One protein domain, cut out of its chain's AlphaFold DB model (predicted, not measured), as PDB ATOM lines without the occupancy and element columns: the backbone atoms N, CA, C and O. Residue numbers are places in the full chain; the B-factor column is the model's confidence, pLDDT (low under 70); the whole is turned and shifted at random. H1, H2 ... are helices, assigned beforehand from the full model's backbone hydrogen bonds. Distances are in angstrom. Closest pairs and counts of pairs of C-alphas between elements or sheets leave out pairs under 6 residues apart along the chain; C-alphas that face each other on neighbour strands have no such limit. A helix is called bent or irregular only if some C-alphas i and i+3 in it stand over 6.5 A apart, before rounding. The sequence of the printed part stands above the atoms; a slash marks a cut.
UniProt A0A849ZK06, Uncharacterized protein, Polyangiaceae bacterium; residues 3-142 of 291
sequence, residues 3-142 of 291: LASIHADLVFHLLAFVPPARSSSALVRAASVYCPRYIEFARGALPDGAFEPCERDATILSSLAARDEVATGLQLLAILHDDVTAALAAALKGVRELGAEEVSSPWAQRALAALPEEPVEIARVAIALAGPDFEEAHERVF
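AT A GLANCE: This is residues 3 to 142 of the 291 residues of an uncharacterized protein of Polyangiaceae bacterium (UniProt A0A849ZK06). Helix H1 forms the core of a crossed helical packing: H4 and arm H8a, side by side, cover one side of it, and H5 packs on another. H2 and H7 pack on H5, and H3 meets the last end of H1. The printed part has 140 residues, with eight named helices, H1 to H8 in order, and no named strand: all helix. It is compact, radius of gyration of the C-alphas 14.0 A, spanning 37 by 37 by 25 A.

HOW THE PARTS SIT: H1, residues 6 to 17, is the hub. H2 is residues 26 to 31. H3, residues 36 to 45, touches H1 only at their ends, closest C-alphas Phe 17 and Ile 39, 6.5 A. H4, residues 48 to 64, is irregular, C-alphas 50 and 53 being 7.3 A apart; its residues 51 to 58 touch H1, closest C-alphas Cys 54 and Leu 14, 5.1 A. H5, residues 68 to 79, touches H1, closest C-alphas Ala 78 and Ala 8, 4.1 A, and H2, Asp 68 and Val 28, 5.4 A. H6, residues 84 to 89, only just touches H1 with 3 pairs of C-alphas within 8 A, closest Val 84 and His 7, 5.1 A. H7, residues 106 to 113, touches H5, closest C-alphas Ala 108 and Leu 76, 5.6 A. H8, residues 117 to 142, one helix by its hydrogen bonds, is bent, C-alphas 129 and 132 being 7.3 A apart; its arms are H8a, 117 to 129, and irregular H8b, 132 to 142, with C-alphas 136 and 139 6.8 A apart. H8a touches H4 at a shallow tilt of 9 degrees, opposite ways, closest C-alphas Ala 126 and Pro 53, 5.1 A. H8b touches H4, closest C-alphas Phe 134 and Ala 50, 4.5 A. Every O i to N i+4 pair is within hydrogen-bond range in H2, H3, H6, H7 and H8a, against 7 of 8 in H1, 9 of 13 in H4, 5 of 7 in H8b and 3 of 8 in H5, where 7 of 9 O i to N i+3 pairs are.

IN THESE COORDINATES: H1 begins at C-alpha 6 (243.651, 118.133, 95.283) and H8b ends at C-alpha 142 (240.317, 119.385, 104.774). H4 is 24.6 A long, H5 19.0 A and H8a 18.1 A.

THE WHOLE: The C-alphas farthest apart, Arg 22 and Glu 101, are 39.3 A apart. The printed part has no cut; H6 to H7 is a long link. No printed residue is under 70 in pLDDT.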
ATOM      1  N   LEU A   3     234.320 122.037  94.367       97.44
ATOM      2  CA  LEU A   3     235.675 121.990  94.937       97.44
ATOM      3  C   LEU A   3     236.740 122.024  93.830       97.44
ATOM      4  O   LEU A   3     236.518 121.518  92.724       97.44
ATOM      5  N   ALA A   4     237.880 122.639  94.129       97.50
ATOM      6  CA  ALA A   4     239.095 122.500  93.343       97.50
ATOM      7  C   ALA A   4     239.631 121.062  93.447       97.50
ATOM      8  O   ALA A   4     239.238 120.303  94.332       97.50
ATOM      9  N   SER A   5     240.499 120.667  92.512       97.81
ATOM     10  CA  SER A   5     241.183 119.382  92.632       97.81
ATOM     11  C   SER A   5     242.229 119.431  93.744       97.81
ATOM     12  O   SER A   5     242.778 120.495  94.040       97.81
ATOM     13  N   ILE A   6     242.564 118.266  94.300       98.00
ATOM     14  CA  ILE A   6     243.651 118.133  95.283       98.00
ATOM     15  C   ILE A   6     244.966 118.668  94.700       98.00
ATOM     16  O   ILE A   6     245.718 119.337  95.397       98.00
ATOM     17  N   HIS A   7     245.211 118.462  93.401       98.31
ATOM     18  CA  HIS A   7     246.373 119.027  92.716       98.31
ATOM     19  C   HIS A   7     246.384 120.566  92.722       98.31
ATOM     20  O   HIS A   7     247.416 121.170  93.004       98.31
ATOM     21  N   ALA A   8     245.245 121.218  92.468       98.31
ATOM     22  CA  ALA A   8     245.159 122.674  92.565       98.31
ATOM     23  C   ALA A   8     245.427 123.157  94.001       98.31
ATOM     24  O   ALA A   8     246.185 124.107  94.199       98.31
ATOM     25  N   ASP A   9     244.861 122.474  95.002       98.19
ATOM     26  CA  ASP A   9     245.145 122.767  96.409       98.19
ATOM     27  C   ASP A   9     246.620 122.538  96.768       98.19
ATOM     28  O   ASP A   9     247.179 123.315  97.538       98.19
ATOM     29  N   LEU A  10     247.273 121.527  96.199       98.56
ATOM     30  CA  LEU A  10     248.694 121.246  96.397       98.56
ATOM     31  C   LEU A  10     249.585 122.342  95.792       98.56
ATOM     32  O   LEU A  10     250.572 122.755  96.400       98.56
ATOM     33  N   VAL A  11     249.212 122.881  94.630       98.62
ATOM     34  CA  VAL A  11     249.907 124.033  94.037       98.62
ATOM     35  C   VAL A  11     249.813 125.246  94.960       98.62
ATOM     36  O   VAL A  11     250.827 125.880  95.249       98.62
ATOM     37  N   PHE A  12     248.623 125.570  95.469       98.31
ATOM     38  CA  PHE A  12     248.483 126.693  96.400       98.31
ATOM     39  C   PHE A  12     249.088 126.405  97.776       98.31
ATOM     40  O   PHE A  12     249.602 127.329  98.403       98.31
ATOM     41  N   HIS A  13     249.119 125.138  98.205       98.31
ATOM     42  CA  HIS A  13     249.874 124.701  99.374       98.31
ATOM     43  C   HIS A  13     251.347 125.070  99.201       98.31
ATOM     44  O   HIS A  13     251.843 125.804 100.044       98.31
ATOM     45  N   LEU A  14     252.004 124.685  98.097       98.56
ATOM     46  CA  LEU A  14     253.387 125.086  97.796       98.56
ATOM     47  C   LEU A  14     253.548 126.611  97.826       98.56
ATOM     48  O   LEU A  14     254.426 127.138  98.509       98.56
ATOM     49  N   LEU A  15     252.701 127.337  97.093       98.00
ATOM     50  CA  LEU A  15     252.833 128.788  96.957       98.00
ATOM     51  C   LEU A  15     252.612 129.537  98.281       98.00
ATOM     52  O   LEU A  15     253.158 130.629  98.456       98.00
ATOM     53  N   ALA A  16     251.883 128.956  99.237       97.75
ATOM     54  CA  ALA A  16     251.724 129.520 100.572       97.75
ATOM     55  C   ALA A  16     253.035 129.530 101.383       97.75
ATOM     56  O   ALA A  16     253.154 130.335 102.310       97.75
ATOM     57  N   PHE A  17     254.031 128.709 101.012       98.12
ATOM     58  CA  PHE A  17     255.380 128.729 101.593       98.12
ATOM     59  C   PHE A  17     256.301 129.762 100.944       98.12
ATOM     60  O   PHE A  17     257.310 130.105 101.551       98.12
ATOM     61  N   VAL A  18     255.980 130.277  99.751       97.56
ATOM     62  CA  VAL A  18     256.875 131.128  98.951       97.56
ATOM     63  C   VAL A  18     256.643 132.615  99.265       97.56
ATOM     64  O   VAL A  18     255.725 133.220  98.702       97.56
ATOM     65  N   PRO A  19     257.456 133.260 100.129       95.88
ATOM     66  CA  PRO A  19     257.286 134.679 100.413       95.88
ATOM     67  C   PRO A  19     257.612 135.524  99.174       95.88
ATOM     68  O   PRO A  19     258.530 135.185  98.421       95.88
ATOM     69  N   PRO A  20     256.935 136.664  98.960       93.62
ATOM     70  CA  PRO A  20     257.381 137.613  97.953       93.62
ATOM     71  C   PRO A  20     258.721 138.217  98.397       93.62
ATOM     72  O   PRO A  20     258.924 138.511  99.581       93.62
ATOM     73  N   ALA A  21     259.644 138.435  97.460       88.31
ATOM     74  CA  ALA A  21     260.902 139.101  97.771       88.31
ATOM     75  C   ALA A  21     260.641 140.530  98.296       88.31
ATOM     76  O   ALA A  21     259.705 141.215  97.880       88.31
ATOM     77  N   ARG A  22     261.488 141.036  99.201       83.25
ATOM     78  CA  ARG A  22     261.303 142.388  99.779       83.25
ATOM     79  C   ARG A  22     261.278 143.494  98.718       83.25
ATOM     80  O   ARG A  22     260.590 144.493  98.894       83.25
ATOM     81  N   SER A  23     262.022 143.304  97.631       85.81
ATOM     82  CA  SER A  23     262.119 144.222  96.492       85.81
ATOM     83  C   SER A  23     261.088 143.958  95.391       85.81
ATOM     84  O   SER A  23     261.169 144.583  94.338       85.81
ATOM     85  N   SER A  24     260.153 143.026  95.592       89.81
ATOM     86  CA  SER A  24     259.141 142.675  94.597       89.81
ATOM     87  C   SER A  24     258.278 143.871  94.194       89.81
ATOM     88  O   SER A  24     258.066 144.809  94.969       89.81
ATOM     89  N   SER A  25     257.736 143.830  92.979       89.81
ATOM     90  CA  SER A  25     256.742 144.800  92.520       89.81
ATOM     91  C   SER A  25     255.443 144.702  93.340       89.81
ATOM     92  O   SER A  25     255.237 143.776  94.134       89.81
ATOM     93  N   ALA A  26     254.536 145.665  93.155       86.25
ATOM     94  CA  ALA A  26     253.193 145.573  93.729       86.25
ATOM     95  C   ALA A  26     252.418 144.364  93.178       86.25
ATOM     96  O   ALA A  26     251.714 143.708  93.942       86.25
ATOM     97  N   LEU A  27     252.608 144.033  91.895       86.44
ATOM     98  CA  LEU A  27     251.944 142.906  91.251       86.44
ATOM     99  C   LEU A  27     252.414 141.568  91.827       86.44
ATOM    100  O   LEU A  27     251.583 140.741  92.178       86.44
ATOM    101  N   VAL A  28     253.721 141.372  92.019       90.75
ATOM    102  CA  VAL A  28     254.248 140.147  92.652       90.75
ATOM    103  C   VAL A  28     253.717 139.988  94.077       90.75
ATOM    104  O   VAL A  28     253.360 138.884  94.483       90.75
ATOM    105  N   ARG A  29     253.610 141.082  94.844       89.81
ATOM    106  CA  ARG A  29     253.003 141.030  96.182       89.81
ATOM    107  C   ARG A  29     251.519 140.667  96.138       89.81
ATOM    108  O   ARG A  29     251.098 139.871  96.963       89.81
ATOM    109  N   ALA A  30     250.755 141.213  95.191       86.69
ATOM    110  CA  ALA A  30     249.343 140.870  95.003       86.69
ATOM    111  C   ALA A  30     249.147 139.418  94.519       86.69
ATOM    112  O   ALA A  30     248.182 138.749  94.886       86.69
ATOM    113  N   ALA A  31     250.087 138.917  93.715       90.38
ATOM    114  CA  ALA A  31     250.110 137.550  93.212       90.38
ATOM    115  C   ALA A  31     250.495 136.524  94.291       90.38
ATOM    116  O   ALA A  31     250.077 135.367  94.200       90.38
ATOM    117  N   SER A  32     251.263 136.930  95.305       94.19
ATOM    118  CA  SER A  32     251.669 136.053  96.401       94.19
ATOM    119  C   SER A  32     250.469 135.569  97.212       94.19
ATOM    120  O   SER A  32     249.542 136.323  97.490       94.19
ATOM    121  N   VAL A  33     250.519 134.300  97.612       95.12
ATOM    122  CA  VAL A  33     249.561 133.672  98.538       95.12
ATOM    123  C   VAL A  33     250.249 133.253  99.841       95.12
ATOM    124  O   VAL A  33     249.707 132.469 100.617       95.12
ATOM    125  N   TYR A  34     251.460 133.769 100.082       96.50
ATOM    126  CA  TYR A  34     252.261 133.465 101.261       96.50
ATOM    127  C   TYR A  34     251.480 133.724 102.550       96.50
ATOM    128  O   TYR A  34     250.961 134.822 102.764       96.50
ATOM    129  N   CYS A  35     251.429 132.727 103.432       95.88
ATOM    130  CA  CYS A  35     250.638 132.810 104.654       95.88
ATOM    131  C   CYS A  35     251.353 132.121 105.828       95.88
ATOM    132  O   CYS A  35     251.254 130.903 105.979       95.88
ATOM    133  N   PRO A  36     252.018 132.881 106.723       95.88
ATOM    134  CA  PRO A  36     252.704 132.317 107.889       95.88
ATOM    135  C   PRO A  36     251.805 131.448 108.776       95.88
ATOM    136  O   PRO A  36     252.234 130.404 109.254       95.88
ATOM    137  N   ARG A  37     250.537 131.848 108.950       95.75
ATOM    138  CA  ARG A  37     249.554 131.089 109.741       95.75
ATOM    139  C   ARG A  37     249.226 129.735 109.112       95.75
ATOM    140  O   ARG A  37     249.023 128.767 109.834       95.75
ATOM    141  N   TYR A  38     249.170 129.664 107.783       96.19
ATOM    142  CA  TYR A  38     248.956 128.405 107.075       96.19
ATOM    143  C   TYR A  38     250.171 127.486 107.179       96.19
ATOM    144  O   TYR A  38     250.001 126.295 107.401       96.19
ATOM    145  N   ILE A  39     251.386 128.033 107.087       97.06
ATOM    146  CA  ILE A  39     252.625 127.260 107.261       97.06
ATOM    147  C   ILE A  39     252.677 126.628 108.657       97.06
ATOM    148  O   ILE A  39     252.973 125.443 108.788       97.06
ATOM    149  N   GLU A  40     252.355 127.398 109.701       97.00
ATOM    150  CA  GLU A  40     252.279 126.886 111.074       97.00
ATOM    151  C   GLU A  40     251.247 125.758 111.203       97.00
ATOM    152  O   GLU A  40     251.543 124.704 111.763       97.00
ATOM    153  N   PHE A  41     250.060 125.950 110.624       96.44
ATOM    154  CA  PHE A  41     249.032 124.915 110.573       96.44
ATOM    155  C   PHE A  41     249.502 123.657 109.834       96.44
ATOM    156  O   PHE A  41     249.331 122.556 110.350       96.44
ATOM    157  N   ALA A  42     250.118 123.806 108.658       97.12
ATOM    158  CA  ALA A  42     250.586 122.693 107.840       97.12
ATOM    159  C   ALA A  42     251.587 121.821 108.607       97.12
ATOM    160  O   ALA A  42     251.403 120.610 108.665       97.12
ATOM    161  N   ARG A  43     252.563 122.437 109.286       97.62
ATOM    162  CA  ARG A  43     253.540 121.725 110.132       97.62
ATOM    163  C   ARG A  43     252.908 120.984 111.310       97.62
ATOM    164  O   ARG A  43     253.472 120.012 111.795       97.62
ATOM    165  N   GLY A  44     251.776 121.472 111.817       97.19
ATOM    166  CA  GLY A  44     251.069 120.854 112.939       97.19
ATOM    167  C   GLY A  44     250.048 119.785 112.538       97.19
ATOM    168  O   GLY A  44     249.711 118.936 113.362       97.19
ATOM    169  N   ALA A  45     249.524 119.835 111.310       96.56
ATOM    170  CA  ALA A  45     248.379 119.028 110.879       96.56
ATOM    171  C   ALA A  45     248.705 117.986 109.794       96.56
ATOM    172  O   ALA A  45     247.978 116.993 109.667       96.56
ATOM    173  N   LEU A  46     249.763 118.206 109.009       97.75
ATOM    174  CA  LEU A  46     250.151 117.361 107.879       97.75
ATOM    175  C   LEU A  46     251.402 116.530 108.213       97.75
ATOM    176  O   LEU A  46     252.197 116.944 109.054       97.75
ATOM    177  N   PRO A  47     251.581 115.356 107.578       98.00
ATOM    178  CA  PRO A  47     252.839 114.618 107.663       98.00
ATOM    179  C   PRO A  47     253.993 115.411 107.029       98.00
ATOM    180  O   PRO A  47     253.775 116.193 106.102       98.00
ATOM    181  N   ASP A  48     255.219 115.163 107.494       98.31
ATOM    182  CA  ASP A  48     256.429 115.868 107.048       98.31
ATOM    183  C   ASP A  48     256.600 115.843 105.521       98.31
ATOM    184  O   ASP A  48     256.809 116.887 104.898       98.31
ATOM    185  N   GLY A  49     256.391 114.688 104.880       98.25
ATOM    186  CA  GLY A  49     256.521 114.561 103.427       98.25
ATOM    187  C   GLY A  49     255.534 115.419 102.629       98.25
ATOM    188  O   GLY A  49     255.835 115.767 101.491       98.25
ATOM    189  N   ALA A  50     254.416 115.857 103.222       98.06
ATOM    190  CA  ALA A  50     253.454 116.737 102.561       98.06
ATOM    191  C   ALA A  50     253.895 118.210 102.518       98.06
ATOM    192  O   ALA A  50     253.412 118.939 101.657       98.06
ATOM    193  N   PHE A  51     254.779 118.669 103.416       98.00
ATOM    194  CA  PHE A  51     255.176 120.085 103.482       98.00
ATOM    195  C   PHE A  51     256.687 120.331 103.372       98.00
ATOM    196  O   PHE A  51     257.088 121.384 102.870       98.00
ATOM    197  N   GLU A  52     257.542 119.395 103.793       98.25
ATOM    198  CA  GLU A  52     258.998 119.572 103.775       98.25
ATOM    199  C   GLU A  52     259.561 119.877 102.375       98.25
ATOM    200  O   GLU A  52     260.386 120.792 102.273       98.25
ATOM    201  N   PRO A  53     259.128 119.211 101.277       98.31
ATOM    202  CA  PRO A  53     259.603 119.558  99.937       98.31
ATOM    203  C   PRO A  53     259.250 120.999  99.547       98.31
ATOM    204  O   PRO A  53     260.073 121.706  98.965       98.31
ATOM    205  N   CYS A  54     258.047 121.452  99.916       97.94
ATOM    206  CA  CYS A  54     257.580 122.807  99.637       97.94
ATOM    207  C   CYS A  54     258.382 123.847 100.425       97.94
ATOM    208  O   CYS A  54     258.830 124.846  99.865       97.94
ATOM    209  N   GLU A  55     258.609 123.598 101.717       97.62
ATOM    210  CA  GLU A  55     259.385 124.484 102.583       97.62
ATOM    211  C   GLU A  55     260.852 124.586 102.146       97.62
ATOM    212  O   GLU A  55     261.400 125.690 102.076       97.62
ATOM    213  N   ARG A  56     261.480 123.450 101.817       97.75
ATOM    214  CA  ARG A  56     262.881 123.385 101.381       97.75
ATOM    215  C   ARG A  56     263.143 124.288 100.176       97.75
ATOM    216  O   ARG A  56     264.134 125.020 100.157       97.75
ATOM    217  N   ASP A  57     262.244 124.258  99.197       96.88
ATOM    218  CA  ASP A  57     262.445 124.923  97.907       96.88
ATOM    219  C   ASP A  57     261.861 126.356  97.881       96.88
ATOM    220  O   ASP A  57     262.175 127.153  96.989       96.88
ATOM    221  N   ALA A  58     261.096 126.748  98.909       96.44
ATOM    222  CA  ALA A  58     260.415 128.041  98.989       96.44
ATOM    223  C   ALA A  58     261.344 129.260  98.896       96.44
ATOM    224  O   ALA A  58     260.999 130.258  98.262       96.44
ATOM    225  N   THR A  59     262.537 129.198  99.498       94.12
ATOM    226  CA  THR A  59     263.499 130.319  99.456       94.12
ATOM    227  C   THR A  59     264.069 130.521  98.047       94.12
ATOM    228  O   THR A  59     264.252 131.658  97.598       94.12
ATOM    229  N   ILE A  60     264.317 129.425  97.324       94.69
ATOM    230  CA  ILE A  60     264.802 129.473  95.941       94.69
ATOM    231  C   ILE A  60     263.688 130.009  95.039       94.69
ATOM    232  O   ILE A  60     263.909 130.965  94.295       94.69
ATOM    233  N   LEU A  61     262.469 129.477  95.177       95.62
ATOM    234  CA  LEU A  61     261.298 129.952  94.439       95.62
ATOM    235  C   LEU A  61     261.005 131.433  94.707       95.62
ATOM    236  O   LEU A  61     260.740 132.167  93.763       95.62
ATOM    237  N   SER A  62     261.134 131.902  95.950       95.12
ATOM    238  CA  SER A  62     260.961 133.317  96.315       95.12
ATOM    239  C   SER A  62     261.914 134.231  95.542       95.12
ATOM    240  O   SER A  62     261.519 135.287  95.045       95.12
ATOM    241  N   SER A  63     263.167 133.795  95.385       92.62
ATOM    242  CA  SER A  63     264.192 134.548  94.659       92.62
ATOM    243  C   SER A  63     263.923 134.571  93.150       92.62
ATOM    244  O   SER A  63     264.092 135.606  92.507       92.62
ATOM    245  N   LEU A  64     263.470 133.450  92.581       91.56
ATOM    246  CA  LEU A  64     263.193 133.319  91.147       91.56
ATOM    247  C   LEU A  64     261.854 133.958  90.736       91.56
ATOM    248  O   LEU A  64     261.734 134.490  89.632       91.56
ATOM    249  N   ALA A  65     260.874 133.980  91.639       88.88
ATOM    250  CA  ALA A  65     259.564 134.604  91.457       88.88
ATOM    251  C   ALA A  65     259.562 136.119  91.741       88.88
ATOM    252  O   ALA A  65     258.507 136.724  91.911       88.88
ATOM    253  N   ALA A  66     260.730 136.772  91.770       88.62
ATOM    254  CA  ALA A  66     260.814 138.229  91.890       88.62
ATOM    255  C   ALA A  66     260.294 138.974  90.640       88.62
ATOM    256  O   ALA A  66     260.000 140.167  90.727       88.62
ATOM    257  N   ARG A  67     260.187 138.279  89.497       89.62
ATOM    258  CA  ARG A  67     259.641 138.780  88.224       89.62
ATOM    259  C   ARG A  67     258.126 138.567  88.155       89.62
ATOM    260  O   ARG A  67     257.646 137.478  88.475       89.62
ATOM    261  N   ASP A  68     257.398 139.576  87.681       90.94
ATOM    262  CA  ASP A  68     255.931 139.599  87.592       90.94
ATOM    263  C   ASP A  68     255.370 138.386  86.830       90.94
ATOM    264  O   ASP A  68     254.456 137.705  87.305       90.94
ATOM    265  N   GLU A  69     255.959 138.067  85.681       93.50
ATOM    266  CA  GLU A  69     255.551 136.958  84.821       93.50
ATOM    267  C   GLU A  69     255.793 135.585  85.459       93.50
ATOM    268  O   GLU A  69     255.038 134.651  85.206       93.50
ATOM    269  N   VAL A  70     256.799 135.456  86.332       94.88
ATOM    270  CA  VAL A  70     257.082 134.196  87.035       94.88
ATOM    271  C   VAL A  70     256.123 134.029  88.211       94.88
ATOM    272  O   VAL A  70     255.496 132.981  88.342       94.88
ATOM    273  N   ALA A  71     255.948 135.066  89.038       93.12
ATOM    274  CA  ALA A  71     255.050 135.018  90.196       93.12
ATOM    275  C   ALA A  71     253.591 134.739  89.810       93.12
ATOM    276  O   ALA A  71     252.874 134.029  90.518       93.12
ATOM    277  N   THR A  72     253.141 135.304  88.691       92.38
ATOM    278  CA  THR A  72     251.802 135.048  88.145       92.38
ATOM    279  C   THR A  72     251.754 133.726  87.377       92.38
ATOM    280  O   THR A  72     250.832 132.936  87.571       92.38
ATOM    281  N   GLY A  73     252.776 133.439  86.567       96.00
ATOM    282  CA  GLY A  73     252.846 132.253  85.722       96.00
ATOM    283  C   GLY A  73     252.892 130.929  86.486       96.00
ATOM    284  O   GLY A  73     252.211 129.990  86.085       96.00
ATOM    285  N   LEU A  74     253.602 130.844  87.619       97.31
ATOM    286  CA  LEU A  74     253.667 129.614  88.430       97.31
ATOM    287  C   LEU A  74     252.294 129.131  88.918       97.31
ATOM    288  O   LEU A  74     252.090 127.940  89.135       97.31
ATOM    289  N   GLN A  75     251.323 130.030  89.042       97.31
ATOM    290  CA  GLN A  75     249.974 129.697  89.502       97.31
ATOM    291  C   GLN A  75     249.191 128.883  88.467       97.31
ATOM    292  O   GLN A  75     248.242 128.188  88.818       97.31
ATOM    293  N   LEU A  76     249.619 128.913  87.199       97.81
ATOM    294  CA  LEU A  76     249.047 128.100  86.126       97.81
ATOM    295  C   LEU A  76     249.242 126.600  86.352       97.81
ATOM    296  O   LEU A  76     248.492 125.806  85.782       97.81
ATOM    297  N   LEU A  77     250.189 126.206  87.212       98.12
ATOM    298  CA  LEU A  77     250.331 124.818  87.644       98.12
ATOM    299  C   LEU A  77     249.017 124.283  88.233       98.12
ATOM    300  O   LEU A  77     248.688 123.129  87.991       98.12
ATOM    301  N   ALA A  78     248.197 125.121  88.882       98.25
ATOM    302  CA  ALA A  78     246.929 124.711  89.498       98.25
ATOM    303  C   ALA A  78     245.889 124.171  88.500       98.25
ATOM    304  O   ALA A  78     244.931 123.513  88.901       98.25
ATOM    305  N   ILE A  79     246.058 124.447  87.203       97.44
ATOM    306  CA  ILE A  79     245.180 123.948  86.138       97.44
ATOM    307  C   ILE A  79     245.925 123.100  85.098       97.44
ATOM    308  O   ILE A  79     245.348 122.770  84.063       97.44
ATOM    309  N   LEU A  80     247.205 122.786  85.332       97.44
ATOM    310  CA  LEU A  80     248.013 122.008  84.391       97.44
ATOM    311  C   LEU A  80     247.569 120.540  84.343       97.44
ATOM    312  O   LEU A  80     247.480 119.977  83.256       97.44
ATOM    313  N   HIS A  81     247.247 119.964  85.503       96.94
ATOM    314  CA  HIS A  81     246.767 118.591  85.664       96.94
ATOM    315  C   HIS A  81     245.471 118.568  86.485       96.94
ATOM    316  O   HIS A  81     245.267 119.419  87.360       96.94
ATOM    317  N   ASP A  82     244.611 117.584  86.216       92.69
ATOM    318  CA  ASP A  82     243.339 117.409  86.925       92.69
ATOM    319  C   ASP A  82     243.517 116.799  88.321       92.69
ATOM    320  O   ASP A  82     242.730 117.113  89.214       92.69
ATOM    321  N   ASP A  83     244.556 115.991  88.537       96.75
ATOM    322  CA  ASP A  83     244.825 115.305  89.803       96.75
ATOM    323  C   ASP A  83     246.327 115.053  90.047       96.75
ATOM    324  O   ASP A  83     247.184 115.354  89.209       96.75
ATOM    325  N   VAL A  84     246.644 114.544  91.244       97.19
ATOM    326  CA  VAL A  84     248.018 114.272  91.691       97.19
ATOM    327  C   VAL A  84     248.630 113.104  90.917       97.19
ATOM    328  O   VAL A  84     249.808 113.154  90.571       97.19
ATOM    329  N   THR A  85     247.843 112.086  90.565       97.25
ATOM    330  CA  THR A  85     248.320 110.927  89.795       97.25
ATOM    331  C   THR A  85     248.819 111.345  88.409       97.25
ATOM    332  O   THR A  85     249.906 110.938  87.993       97.25
ATOM    333  N   ALA A  86     248.072 112.201  87.710       95.62
ATOM    334  CA  ALA A  86     248.461 112.764  86.422       95.62
ATOM    335  C   ALA A  86     249.736 113.615  86.537       95.62
ATOM    336  O   ALA A  86     250.637 113.487  85.705       95.62
ATOM    337  N   ALA A  87     249.854 114.427  87.593       96.00
ATOM    338  CA  ALA A  87     251.061 115.212  87.851       96.00
ATOM    339  C   ALA A  87     252.294 114.320  88.095       96.00
ATOM    340  O   ALA A  87     253.360 114.575  87.534       96.00
ATOM    341  N   LEU A  88     252.148 113.242  88.874       97.12
ATOM    342  CA  LEU A  88     253.216 112.275  89.148       97.12
ATOM    343  C   LEU A  88     253.648 111.511  87.891       97.12
ATOM    344  O   LEU A  88     254.845 111.346  87.657       97.12
ATOM    345  N   ALA A  89     252.698 111.087  87.053       95.94
ATOM    346  CA  ALA A  89     252.994 110.411  85.789       95.94
ATOM    347  C   ALA A  89     253.823 111.294  84.835       95.94
ATOM    348  O   ALA A  89     254.668 110.790  84.093       95.94
ATOM    349  N   ALA A  90     253.618 112.612  84.899       94.81
ATOM    350  CA  ALA A  90     254.316 113.616  84.104       94.81
ATOM    351  C   ALA A  90     255.609 114.156  84.756       94.81
ATOM    352  O   ALA A  90     256.341 114.920  84.122       94.81
ATOM    353  N   ALA A  91     255.909 113.795  86.010       93.62
ATOM    354  CA  ALA A  91     256.946 114.450  86.817       93.62
ATOM    355  C   ALA A  91     258.380 114.242  86.298       93.62
ATOM    356  O   ALA A  91     259.258 115.050  86.585       93.62
ATOM    357  N   LEU A  92     258.628 113.178  85.526       93.06
ATOM    358  CA  LEU A  92     259.949 112.877  84.956       93.06
ATOM    359  C   LEU A  92     260.239 113.611  83.636       93.06
ATOM    360  O   LEU A  92     261.354 113.516  83.130       93.06
ATOM    361  N   LYS A  93     259.250 114.308  83.074       96.25
ATOM    362  CA  LYS A  93     259.375 115.090  81.840       96.25
ATOM    363  C   LYS A  93     259.426 116.571  82.165       96.25
ATOM    364  O   LYS A  93     258.661 117.036  83.016       96.25
ATOM    365  N   GLY A  94     260.257 117.325  81.450       96.19
ATOM    366  CA  GLY A  94     260.229 118.788  81.524       96.19
ATOM    367  C   GLY A  94     258.900 119.341  80.998       96.19
ATOM    368  O   GLY A  94     258.249 118.722  80.158       96.19
ATOM    369  N   VAL A  95     258.485 120.531  81.439       96.88
ATOM    370  CA  VAL A  95     257.195 121.133  81.052       96.88
ATOM    371  C   VAL A  95     257.072 121.308  79.534       96.88
ATOM    372  O   VAL A  95     255.981 121.203  78.971       96.88
ATOM    373  N   ARG A  96     258.203 121.527  78.851       97.56
ATOM    374  CA  ARG A  96     258.302 121.659  77.388       97.56
ATOM    375  C   ARG A  96     258.156 120.330  76.640       97.56
ATOM    376  O   ARG A  96     257.906 120.353  75.440       97.56
ATOM    377  N   GLU A  97     258.313 119.207  77.332       97.44
ATOM    378  CA  GLU A  97     258.251 117.852  76.773       97.44
ATOM    379  C   GLU A  97     256.875 117.199  76.960       97.44
ATOM    380  O   GLU A  97     256.633 116.124  76.412       97.44
ATOM    381  N   LEU A  98     255.979 117.832  77.726       96.69
ATOM    382  CA  LEU A  98     254.638 117.316  77.985       96.69
ATOM    383  C   LEU A  98     253.776 117.322  76.717       96.69
ATOM    384  O   LEU A  98     253.595 118.361  76.072       96.69
ATOM    385  N   GLY A  99     253.219 116.156  76.397       93.44
ATOM    386  CA  GLY A  99     252.231 115.957  75.341       93.44
ATOM    387  C   GLY A  99     250.848 116.511  75.694       93.44
ATOM    388  O   GLY A  99     250.557 116.868  76.835       93.44
ATOM    389  N   ALA A 100     249.963 116.572  74.696       91.38
ATOM    390  CA  ALA A 100     248.600 117.085  74.864       91.38
ATOM    391  C   ALA A 100     247.725 116.175  75.744       91.38
ATOM    392  O   ALA A 100     246.771 116.637  76.357       91.38
ATOM    393  N   GLU A 101     248.053 114.888  75.793       92.44
ATOM    394  CA  GLU A 101     247.429 113.851  76.607       92.44
ATOM    395  C   GLU A 101     247.902 113.854  78.067       92.44
ATOM    396  O   GLU A 101     247.274 113.229  78.914       92.44
ATOM    397  N   GLU A 102     248.999 114.556  78.364       94.19
ATOM    398  CA  GLU A 102     249.625 114.595  79.691       94.19
ATOM    399  C   GLU A 102     249.202 115.829  80.499       94.19
ATOM    400  O   GLU A 102     249.544 115.959  81.675       94.19
ATOM    401  N   VAL A 103     248.467 116.751  79.872       96.12
ATOM    402  CA  VAL A 103     248.032 118.013  80.473       96.12
ATOM    403  C   VAL A 103     246.540 118.234  80.270       96.12
ATOM    404  O   VAL A 103     245.991 118.021  79.192       96.12
ATOM    405  N   SER A 104     245.886 118.759  81.298       95.62
ATOM    406  CA  SER A 104     244.465 119.122  81.266       95.62
ATOM    407  C   SER A 104     244.240 120.496  80.630       95.62
ATOM    408  O   SER A 104     243.169 120.786  80.097       95.62
ATOM    409  N   SER A 105     245.266 121.354  80.646       95.56
ATOM    410  CA  SER A 105     245.227 122.685  80.035       95.56
ATOM    411  C   SER A 105     246.417 122.913  79.098       95.56
ATOM    412  O   SER A 105     247.479 123.376  79.529       95.56
ATOM    413  N   PRO A 106     246.240 122.689  77.780       95.06
ATOM    414  CA  PRO A 106     247.277 122.971  76.787       95.06
ATOM    415  C   PRO A 106     247.705 124.443  76.753       95.06
ATOM    416  O   PRO A 106     248.828 124.766  76.380       95.06
ATOM    417  N   TRP A 107     246.807 125.365  77.112       95.19
ATOM    418  CA  TRP A 107     247.151 126.782  77.222       95.19
ATOM    419  C   TRP A 107     248.074 127.052  78.415       95.19
ATOM    420  O   TRP A 107     249.078 127.742  78.239       95.19
ATOM    421  N   ALA A 108     247.782 126.474  79.587       96.38
ATOM    422  CA  ALA A 108     248.641 126.607  80.763       96.38
ATOM    423  C   ALA A 108     250.029 126.014  80.498       96.38
ATOM    424  O   ALA A 108     251.027 126.659  80.803       96.38
ATOM    425  N   GLN A 109     250.094 124.845  79.851       97.25
ATOM    426  CA  GLN A 109     251.357 124.225  79.447       97.25
ATOM    427  C   GLN A 109     252.193 125.162  78.566       97.25
ATOM    428  O   GLN A 109     253.358 125.402  78.876       97.25
ATOM    429  N   ARG A 110     251.604 125.755  77.517       96.94
ATOM    430  CA  ARG A 110     252.330 126.681  76.627       96.94
ATOM    431  C   ARG A 110     252.825 127.926  77.353       96.94
ATOM    432  O   ARG A 110     253.931 128.385  77.089       96.94
ATOM    433  N   ALA A 111     252.006 128.480  78.244       96.31
ATOM    434  CA  ALA A 111     252.372 129.653  79.026       96.31
ATOM    435  C   ALA A 111     253.511 129.340  80.010       96.31
ATOM    436  O   ALA A 111     254.481 130.088  80.065       96.31
ATOM    437  N   LEU A 112     253.447 128.204  80.711       97.69
ATOM    438  CA  LEU A 112     254.516 127.733  81.598       97.69
ATOM    439  C   LEU A 112     255.811 127.435  80.829       97.69
ATOM    440  O   LEU A 112     256.888 127.817  81.273       97.69
ATOM    441  N   ALA A 113     255.720 126.831  79.642       97.69
ATOM    442  CA  ALA A 113     256.865 126.535  78.779       97.69
ATOM    443  C   ALA A 113     257.623 127.787  78.290       97.69
ATOM    444  O   ALA A 113     258.804 127.686  77.938       97.69
ATOM    445  N   ALA A 114     256.951 128.945  78.266       97.44
ATOM    446  CA  ALA A 114     257.522 130.238  77.891       97.44
ATOM    447  C   ALA A 114     258.219 130.968  79.056       97.44
ATOM    448  O   ALA A 114     258.908 131.965  78.826       97.44
ATOM    449  N   LEU A 115     258.057 130.494  80.294       97.38
ATOM    450  CA  LEU A 115     258.755 131.028  81.461       97.38
ATOM    451  C   LEU A 115     260.205 130.508  81.522       97.38
ATOM    452  O   LEU A 115     260.554 129.533  80.843       97.38
ATOM    453  N   PRO A 116     261.068 131.137  82.346       96.81
ATOM    454  CA  PRO A 116     262.313 130.515  82.778       96.81
ATOM    455  C   PRO A 116     262.039 129.120  83.345       96.81
ATOM    456  O   PRO A 116     261.090 128.928  84.104       96.81
ATOM    457  N   GLU A 117     262.859 128.154  82.946       96.75
ATOM    458  CA  GLU A 117     262.627 126.734  83.217       96.75
ATOM    459  C   GLU A 117     262.796 126.416  84.702       96.75
ATOM    460  O   GLU A 117     261.966 125.739  85.302       96.75
ATOM    461  N   GLU A 118     263.822 126.992  85.322       96.88
ATOM    462  CA  GLU A 118     264.224 126.711  86.692       96.88
ATOM    463  C   GLU A 118     263.089 126.880  87.722       96.88
ATOM    464  O   GLU A 118     262.822 125.923  88.448       96.88
ATOM    465  N   PRO A 119     262.370 128.022  87.819       97.12
ATOM    466  CA  PRO A 119     261.280 128.153  88.789       97.12
ATOM    467  C   PRO A 119     260.120 127.187  88.528       97.12
ATOM    468  O   PRO A 119     259.495 126.727  89.484       97.12
ATOM    469  N   VAL A 120     259.824 126.880  87.261       98.00
ATOM    470  CA  VAL A 120     258.723 125.975  86.904       98.00
ATOM    471  C   VAL A 120     259.065 124.548  87.311       98.00
ATOM    472  O   VAL A 120     258.260 123.898  87.975       98.00
ATOM    473  N   GLU A 121     260.263 124.071  86.974       97.88
ATOM    474  CA  GLU A 121     260.671 122.702  87.288       97.88
ATOM    475  C   GLU A 121     260.904 122.494  88.785       97.88
ATOM    476  O   GLU A 121     260.484 121.474  89.323       97.88
ATOM    477  N   ILE A 122     261.465 123.478  89.499       97.94
ATOM    478  CA  ILE A 122     261.581 123.410  90.965       97.94
ATOM    479  C   ILE A 122     260.193 123.275  91.602       97.94
ATOM    480  O   ILE A 122     259.989 122.408  92.452       97.94
ATOM    481  N   ALA A 123     259.221 124.086  91.171       98.06
ATOM    482  CA  ALA A 123     257.860 124.005  91.691       98.06
ATOM    483  C   ALA A 123     257.207 122.648  91.382       98.06
ATOM    484  O   ALA A 123     256.627 122.031  92.274       98.06
ATOM    485  N   ARG A 124     257.337 122.147  90.145       97.88
ATOM    486  CA  ARG A 124     256.798 120.838  89.740       97.88
ATOM    487  C   ARG A 124     257.418 119.684  90.524       97.88
ATOM    488  O   ARG A 124     256.688 118.793  90.946       97.88
ATOM    489  N   VAL A 125     258.729 119.712  90.760       97.75
ATOM    490  CA  VAL A 125     259.420 118.697  91.568       97.75
ATOM    491  C   VAL A 125     258.958 118.751  93.024       97.75
ATOM    492  O   VAL A 125     258.663 117.704  93.593       97.75
ATOM    493  N   ALA A 126     258.835 119.940  93.622       98.12
ATOM    494  CA  ALA A 126     258.323 120.079  94.985       98.12
ATOM    495  C   ALA A 126     256.885 119.541  95.113       98.12
ATOM    496  O   ALA A 126     256.598 118.784  96.038       98.12
ATOM    497  N   ILE A 127     256.014 119.857  94.145       98.25
ATOM    498  CA  ILE A 127     254.644 119.322  94.049       98.25
ATOM    499  C   ILE A 127     254.661 117.795  93.929       98.25
ATOM    500  O   ILE A 127     253.949 117.121  94.663       98.25
ATOM    501  N   ALA A 128     255.480 117.232  93.038       97.81
ATOM    502  CA  ALA A 128     255.551 115.786  92.838       97.81
ATOM    503  C   ALA A 128     256.061 115.048  94.086       97.81
ATOM    504  O   ALA A 128     255.548 113.987  94.426       97.81
ATOM    505  N   LEU A 129     257.043 115.613  94.793       98.31
ATOM    506  CA  LEU A 129     257.565 115.032  96.031       98.31
ATOM    507  C   LEU A 129     256.548 115.094  97.177       98.31
ATOM    508  O   LEU A 129     256.446 114.133  97.931       98.31
ATOM    509  N   ALA A 130     255.799 116.194  97.295       98.56
ATOM    510  CA  ALA A 130     254.788 116.367  98.338       98.56
ATOM    511  C   ALA A 130     253.460 115.651  98.037       98.56
ATOM    512  O   ALA A 130     252.682 115.373  98.949       98.56
ATOM    513  N   GLY A 131     253.195 115.362  96.761       98.19
ATOM    514  CA  GLY A 131     251.911 114.884  96.255       98.19
ATOM    515  C   GLY A 131     251.313 113.693  96.997       98.19
ATOM    516  O   GLY A 131     250.182 113.827  97.460       98.19
ATOM    517  N   PRO A 132     252.028 112.560  97.140       98.12
ATOM    518  CA  PRO A 132     251.475 111.362  97.772       98.12
ATOM    519  C   PRO A 132     250.989 111.607  99.208       98.12
ATOM    520  O   PRO A 132     249.830 111.343  99.528       98.12
ATOM    521  N   ASP A 133     251.848 112.185 100.049       98.31
ATOM    522  CA  ASP A 133     251.552 112.440 101.462       98.31
ATOM    523  C   ASP A 133     250.489 113.534 101.632       98.31
ATOM    524  O   ASP A 133     249.651 113.472 102.539       98.31
ATOM    525  N   PHE A 134     250.497 114.542 100.753       98.38
ATOM    526  CA  PHE A 134     249.478 115.584 100.754       98.38
ATOM    527  C   PHE A 134     248.112 115.033 100.342       98.38
ATOM    528  O   PHE A 134     247.131 115.336 101.012       98.38
ATOM    529  N   GLU A 135     248.030 114.220  99.285       97.44
ATOM    530  CA  GLU A 135     246.776 113.619  98.813       97.44
ATOM    531  C   GLU A 135     246.150 112.711  99.876       97.44
ATOM    532  O   GLU A 135     244.957 112.839 100.161       97.44
ATOM    533  N   GLU A 136     246.953 111.866 100.531       96.06
ATOM    534  CA  GLU A 136     246.485 111.016 101.631       96.06
ATOM    535  C   GLU A 136     245.962 111.848 102.816       96.06
ATOM    536  O   GLU A 136     244.911 111.552 103.396       96.06
ATOM    537  N   ALA A 137     246.677 112.914 103.186       96.88
ATOM    538  CA  ALA A 137     246.283 113.768 104.300       96.88
ATOM    539  C   ALA A 137     245.123 114.719 103.959       96.88
ATOM    540  O   ALA A 137     244.398 115.125 104.873       96.88
ATOM    541  N   HIS A 138     244.931 115.079 102.685       96.31
ATOM    542  CA  HIS A 138     244.023 116.151 102.273       96.31
ATOM    543  C   HIS A 138     242.575 115.857 102.658       96.31
ATOM    544  O   HIS A 138     241.958 116.665 103.353       96.31
ATOM    545  N   GLU A 139     242.058 114.676 102.317       92.19
ATOM    546  CA  GLU A 139     240.675 114.304 102.649       92.19
ATOM    547  C   GLU A 139     240.456 114.268 104.170       92.19
ATOM    548  O   GLU A 139     239.435 114.744 104.668       92.19
ATOM    549  N   ARG A 140     241.439 113.769 104.930       95.00
ATOM    550  CA  ARG A 140     241.366 113.680 106.396       95.00
ATOM    551  C   ARG A 140     241.376 115.050 107.074       95.00
ATOM    552  O   ARG A 140     240.708 115.227 108.088       95.00
ATOM    553  N   VAL A 141     242.173 115.989 106.568       95.50
ATOM    554  CA  VAL A 141     242.406 117.292 107.214       95.50
ATOM    555  C   VAL A 141     241.440 118.361 106.709       95.50
ATOM    556  O   VAL A 141     240.963 119.180 107.495       95.50
ATOM    557  N   PHE A 142     241.122 118.350 105.416       94.94
ATOM    558  CA  PHE A 142     240.317 119.385 104.774       94.94
ATOM    559  C   PHE A 142     238.947 118.905 104.295       94.94
ATOM    560  O   PHE A 142     238.060 119.744 104.146       94.94
TER     561      PHE A 142